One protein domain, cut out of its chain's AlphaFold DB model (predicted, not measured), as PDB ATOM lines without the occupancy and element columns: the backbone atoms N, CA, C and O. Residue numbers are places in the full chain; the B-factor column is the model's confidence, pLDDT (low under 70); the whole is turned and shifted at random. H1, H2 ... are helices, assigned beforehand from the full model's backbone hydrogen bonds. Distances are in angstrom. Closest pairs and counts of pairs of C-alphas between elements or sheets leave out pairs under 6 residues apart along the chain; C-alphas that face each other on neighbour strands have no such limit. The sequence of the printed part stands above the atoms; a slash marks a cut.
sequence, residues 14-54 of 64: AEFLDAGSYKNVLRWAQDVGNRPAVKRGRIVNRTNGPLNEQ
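This is residues 14 to 54 of the 64 residues of the protein "Putative glutathione S-transferase YghU" of Klebsiella pneumoniae (UniProt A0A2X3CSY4). The printed part is a wide, open U with an empty middle: residues 14 to 22 make one arm, H1 lies along the base, and the short H2 turns the corner into the other arm, where residues 42 to 54 curl into a loop. H1 and H2 make an L. There are 41 residues with two named helices, H1 then H2, and no named strand; the class is all helix, though the helices hold 18 of the 41 residues, under half. The whole is loose, with a radius of gyration of the C-alphas of 12.7 A, and spans 30 by 23 by 13 A, only just flat.

Residues 14 to 32 stand free, with no C-alpha 8 or more residues away along the chain within 10 A; of these, 23 to 32 belong to H1, residues 23 to 34. A tight link of one residue, Arg 35, joins H1 to H2, residues 36 to 41. The two helices are close but not clearly touching, with 2 pairs of C-alphas within 8 A. Their closest C-alphas, those of Gly 33 and Lys 39, are 6.6 A apart. Their lines stand about perpendicular, at 85 degrees, and their centres are 14.5 A apart. In H1 and H2 every O i to N i+4 pair is within hydrogen-bond range.

The printed part begins with C-alpha 14 at (-5.207, -7.979, -41.897). H1 runs from Lys 23, C-alpha at (-0.817, -5.420, -53.434), to Asn 34 and is 16.7 A long. H2 runs 8.6 A from Pro 36 to Gly 41, whose C-alpha is at (12.329, -21.982, -40.613).

The C-alphas of Ser 21 and Asn 45, the two farthest apart, are 31.1 A from each other. The printed part has no cut. Residues 42 to 54 hold no named element. The mean pLDDT of the printed part is 88.2, and no printed residue is under 70.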
ATOM      1  N   ALA A  14      -5.057  -8.259 -40.476       76.94
ATOM      2  CA  ALA A  14      -5.207  -7.979 -41.897       76.94
ATOM      3  C   ALA A  14      -6.382  -7.038 -42.201       76.94
ATOM      4  O   ALA A  14      -6.246  -6.184 -43.070       76.94
ATOM      5  N   GLU A  15      -7.506  -7.188 -41.497       76.44
ATOM      6  CA  GLU A  15      -8.683  -6.332 -41.670       76.44
ATOM      7  C   GLU A  15      -8.450  -4.956 -41.040       76.44
ATOM      8  O   GLU A  15      -8.637  -3.936 -41.693       76.44
ATOM      9  N   PHE A  16      -7.938  -4.929 -39.806       84.56
ATOM     10  CA  PHE A  16      -7.651  -3.685 -39.088       84.56
ATOM     11  C   PHE A  16      -6.611  -2.803 -39.798       84.56
ATOM     12  O   PHE A  16      -6.747  -1.584 -39.834       84.56
ATOM     13  N   LEU A  17      -5.565  -3.414 -40.360       85.12
ATOM     14  CA  LEU A  17      -4.475  -2.713 -41.046       85.12
ATOM     15  C   LEU A  17      -4.749  -2.477 -42.536       85.12
ATOM     16  O   LEU A  17      -3.868  -1.960 -43.223       85.12
ATOM     17  N   ASP A  18      -5.907  -2.910 -43.048       85.50
ATOM     18  CA  ASP A  18      -6.206  -2.959 -44.482       85.50
ATOM     19  C   ASP A  18      -5.054  -3.594 -45.290       85.50
ATOM     20  O   ASP A  18      -4.598  -3.109 -46.324       85.50
ATOM     21  N   ALA A  19      -4.537  -4.728 -44.807       83.62
ATOM     22  CA  ALA A  19      -3.418  -5.421 -45.443       83.62
ATOM     23  C   ALA A  19      -3.725  -5.800 -46.910       83.62
ATOM     24  O   ALA A  19      -2.814  -5.953 -47.728       83.62
ATOM     25  N   GLY A  20      -5.016  -5.932 -47.237       84.00
ATOM     26  CA  GLY A  20      -5.553  -6.210 -48.564       84.00
ATOM     27  C   GLY A  20      -5.226  -5.154 -49.622       84.00
ATOM     28  O   GLY A  20      -5.120  -5.509 -50.806       84.00
ATOM     29  N   SER A  21      -5.050  -3.884 -49.245       89.31
ATOM     30  CA  SER A  21      -4.759  -2.800 -50.193       89.31
ATOM     31  C   SER A  21      -3.297  -2.775 -50.649       89.31
ATOM     32  O   SER A  21      -3.016  -2.403 -51.792       89.31
ATOM     33  N   TYR A  22      -2.361  -3.297 -49.849       88.69
ATOM     34  CA  TYR A  22      -0.931  -3.343 -50.180       88.69
ATOM     35  C   TYR A  22      -0.573  -4.488 -51.142       88.69
ATOM     36  O   TYR A  22       0.107  -5.456 -50.790       88.69
ATOM     37  N   LYS A  23      -0.982  -4.366 -52.408       90.00
ATOM     38  CA  LYS A  23      -0.817  -5.420 -53.434       90.00
ATOM     39  C   LYS A  23       0.627  -5.903 -53.601       90.00
ATOM     40  O   LYS A  23       0.873  -7.104 -53.692       90.00
ATOM     41  N   ASN A  24       1.589  -4.983 -53.581       93.75
ATOM     42  CA  ASN A  24       3.007  -5.318 -53.748       93.75
ATOM     43  C   ASN A  24       3.577  -6.079 -52.545       93.75
ATOM     44  O   ASN A  24       4.377  -7.001 -52.723       93.75
ATOM     45  N   VAL A  25       3.138  -5.718 -51.337       89.06
ATOM     46  CA  VAL A  25       3.541  -6.390 -50.098       89.06
ATOM     47  C   VAL A  25       2.970  -7.801 -50.072       89.06
ATOM     48  O   VAL A  25       3.711  -8.745 -49.814       89.06
ATOM     49  N   LEU A  26       1.693  -7.968 -50.427       87.06
ATOM     50  CA  LEU A  26       1.051  -9.282 -50.493       87.06
ATOM     51  C   LEU A  26       1.730 -10.214 -51.497       87.06
ATOM     52  O   LEU A  26       2.025 -11.357 -51.149       87.06
ATOM     53  N   ARG A  27       2.031  -9.728 -52.708       91.38
ATOM     54  CA  ARG A  27       2.761 -10.507 -53.719       91.38
ATOM     55  C   ARG A  27       4.113 -10.972 -53.176       91.38
ATOM     56  O   ARG A  27       4.397 -12.164 -53.154       91.38
ATOM     57  N   TRP A  28       4.925 -10.043 -52.674       94.06
ATOM     58  CA  TRP A  28       6.231 -10.378 -52.106       94.06
ATOM     59  C   TRP A  28       6.122 -11.380 -50.944       94.06
ATOM     60  O   TRP A  28       6.890 -12.339 -50.869       94.06
ATOM     61  N   ALA A  29       5.145 -11.195 -50.057       88.50
ATOM     62  CA  ALA A  29       4.942 -12.063 -48.907       88.50
ATOM     63  C   ALA A  29       4.546 -13.493 -49.325       88.50
ATOM     64  O   ALA A  29       4.971 -14.463 -48.686       88.50
ATOM     65  N   GLN A  30       3.777 -13.638 -50.411       88.31
ATOM     66  CA  GLN A  30       3.470 -14.928 -51.035       88.31
ATOM     67  C   GLN A  30       4.717 -15.571 -51.652       88.31
ATOM     68  O   GLN A  30       4.992 -16.745 -51.387       88.31
ATOM     69  N   ASP A  31       5.506 -14.809 -52.410       93.50
ATOM     70  CA  ASP A  31       6.727 -15.301 -53.058       93.50
ATOM     71  C   ASP A  31       7.741 -15.807 -52.022       93.50
ATOM     72  O   ASP A  31       8.247 -16.932 -52.106       93.50
ATOM     73  N   VAL A  32       7.998 -15.015 -50.978       93.12
ATOM     74  CA  VAL A  32       8.915 -15.392 -49.895       93.12
ATOM     75  C   VAL A  32       8.356 -16.561 -49.091       93.12
ATOM     76  O   VAL A  32       9.083 -17.519 -48.816       93.12
ATOM     77  N   GLY A  33       7.062 -16.535 -48.761       88.62
ATOM     78  CA  GLY A  33       6.397 -17.600 -48.007       88.62
ATOM     79  C   GLY A  33       6.408 -18.959 -48.719       88.62
ATOM     80  O   GLY A  33       6.335 -20.002 -48.065       88.62
ATOM     81  N   ASN A  34       6.547 -18.966 -50.049       91.00
ATOM     82  CA  ASN A  34       6.657 -20.169 -50.873       91.00
ATOM     83  C   ASN A  34       7.987 -20.903 -50.769       91.00
ATOM     84  O   ASN A  34       8.023 -22.115 -51.013       91.00
ATOM     85  N   ARG A  35       9.050 -20.220 -50.344       93.94
ATOM     86  CA  ARG A  35      10.397 -20.789 -50.319       93.94
ATOM     87  C   ARG A  35      10.477 -21.953 -49.319       93.94
ATOM     88  O   ARG A  35      10.088 -21.785 -48.160       93.94
ATOM     89  N   PRO A  36      11.047 -23.114 -49.701       93.31
ATOM     90  CA  PRO A  36      11.170 -24.268 -48.805       93.31
ATOM     91  C   PRO A  36      11.888 -23.949 -47.488       93.31
ATOM     92  O   PRO A  36      11.471 -24.401 -46.426       93.31
ATOM     93  N   ALA A  37      12.932 -23.117 -47.541       92.50
ATOM     94  CA  ALA A  37      13.657 -22.672 -46.355       92.50
ATOM     95  C   ALA A  37      12.773 -21.859 -45.393       92.50
ATOM     96  O   ALA A  37      12.826 -22.084 -44.188       92.50
ATOM     97  N   VAL A  38      11.908 -20.981 -45.913       92.88
ATOM     98  CA  VAL A  38      10.985 -20.166 -45.103       92.88
ATOM     99  C   VAL A  38       9.922 -21.046 -44.451       92.88
ATOM    100  O   VAL A  38       9.654 -20.910 -43.259       92.88
ATOM    101  N   LYS A  39       9.365 -22.007 -45.200       88.94
ATOM    102  CA  LYS A  39       8.394 -22.978 -44.670       88.94
ATOM    103  C   LYS A  39       8.971 -23.802 -43.516       88.94
ATOM    104  O   LYS A  39       8.272 -23.991 -42.526       88.94
ATOM    105  N   ARG A  40      10.231 -24.244 -43.622       90.69
ATOM    106  CA  ARG A  40      10.932 -24.984 -42.555       90.69
ATOM    107  C   ARG A  40      11.351 -24.097 -41.383       90.69
ATOM    108  O   ARG A  40      11.267 -24.527 -40.245       90.69
ATOM    109  N   GLY A  41      11.820 -22.881 -41.650       90.25
ATOM    110  CA  GLY A  41      12.329 -21.982 -40.613       90.25
ATOM    111  C   GLY A  41      11.227 -21.412 -39.724       90.25
ATOM    112  O   GLY A  41      11.394 -21.345 -38.515       90.25
ATOM    113  N   ARG A  42      10.067 -21.064 -40.298       89.50
ATOM    114  CA  ARG A  42       8.996 -20.363 -39.564       89.50
ATOM    115  C   ARG A  42       8.357 -21.162 -38.423       89.50
ATOM    116  O   ARG A  42       7.562 -20.579 -37.688       89.50
ATOM    117  N   ILE A  43       8.613 -22.468 -38.349       89.19
ATOM    118  CA  ILE A  43       8.052 -23.378 -37.340       89.19
ATOM    119  C   ILE A  43       9.021 -23.646 -36.180       89.19
ATOM    120  O   ILE A  43       8.578 -24.097 -35.130       89.19
ATOM    121  N   VAL A  44      10.320 -23.356 -36.350       91.56
ATOM    122  CA  VAL A  44      11.346 -23.538 -35.310       91.56
ATOM    123  C   VAL A  44      11.092 -22.557 -34.163       91.56
ATOM    124  O   VAL A  44      10.807 -21.386 -34.406       91.56
ATOM    125  N   ASN A  45      11.184 -23.040 -32.926       92.25
ATOM    126  CA  ASN A  45      10.879 -22.342 -31.675       92.25
ATOM    127  C   ASN A  45       9.457 -21.761 -31.603       92.25
ATOM    128  O   ASN A  45       9.167 -20.892 -30.780       92.25
ATOM    129  N   ARG A  46       8.542 -22.213 -32.470       85.88
ATOM    130  CA  ARG A  46       7.164 -21.724 -32.466       85.88
ATOM    131  C   ARG A  46       6.355 -22.453 -31.395       85.88
ATOM    132  O   ARG A  46       6.208 -23.664 -31.466       85.88
ATOM    133  N   THR A  47       5.751 -21.700 -30.478       89.12
ATOM    134  CA  THR A  47       4.938 -22.216 -29.357       89.12
ATOM    135  C   THR A  47       3.424 -22.054 -29.553       89.12
ATOM    136  O   THR A  47       2.640 -22.340 -28.653       89.12
ATOM    137  N   ASN A  48       2.984 -21.557 -30.716       83.31
ATOM    138  CA  ASN A  48       1.576 -21.284 -31.009       83.31
ATOM    139  C   ASN A  48       1.169 -21.694 -32.436       83.31
ATOM    140  O   ASN A  48       2.005 -21.968 -33.295       83.31
ATOM    141  N   GLY A  49      -0.139 -21.696 -32.711       82.38
ATOM    142  CA  GLY A  49      -0.692 -22.144 -33.995       82.38
ATOM    143  C   GLY A  49      -0.851 -23.669 -34.083       82.38
ATOM    144  O   GLY A  49      -0.759 -24.347 -33.061       82.38
ATOM    145  N   PRO A  50      -1.118 -24.221 -35.278       85.62
ATOM    146  CA  PRO A  50      -1.293 -25.662 -35.467       85.62
ATOM    147  C   PRO A  50      -0.071 -26.459 -34.993       85.62
ATOM    148  O   PRO A  50       1.058 -26.068 -35.279       85.62
ATOM    149  N   LEU A  51      -0.280 -27.582 -34.297       85.44
ATOM    150  CA  LEU A  51       0.815 -28.401 -33.746       85.44
ATOM    151  C   LEU A  51       1.774 -28.917 -34.828       85.44
ATOM    152  O   LEU A  51       2.979 -28.958 -34.618       85.44
ATOM    153  N   ASN A  52       1.263 -29.233 -36.021       85.94
ATOM    154  CA  ASN A  52       2.081 -29.629 -37.173       85.94
ATOM    155  C   ASN A  52       2.926 -28.481 -37.765       85.94
ATOM    156  O   ASN A  52       3.701 -28.699 -38.695       85.94
ATOM    157  N   GLU A  53       2.773 -27.260 -37.254       84.44
ATOM    158  CA  GLU A  53       3.598 -26.093 -37.561       84.44
ATOM    159  C   GLU A  53       4.420 -25.619 -36.356       84.44
ATOM    160  O   GLU A  53       4.915 -24.490 -36.357       84.44
ATOM    161  N   GLN A  54       4.562 -26.448 -35.327       88.44
ATOM    162  CA  GLN A  54       5.397 -26.164 -34.172       88.44
ATOM    163  C   GLN A  54       6.559 -27.150 -34.129       88.44
ATOM    164  O   GLN A  54       6.373 -28.363 -34.142       88.44
TER     165      GLN A  54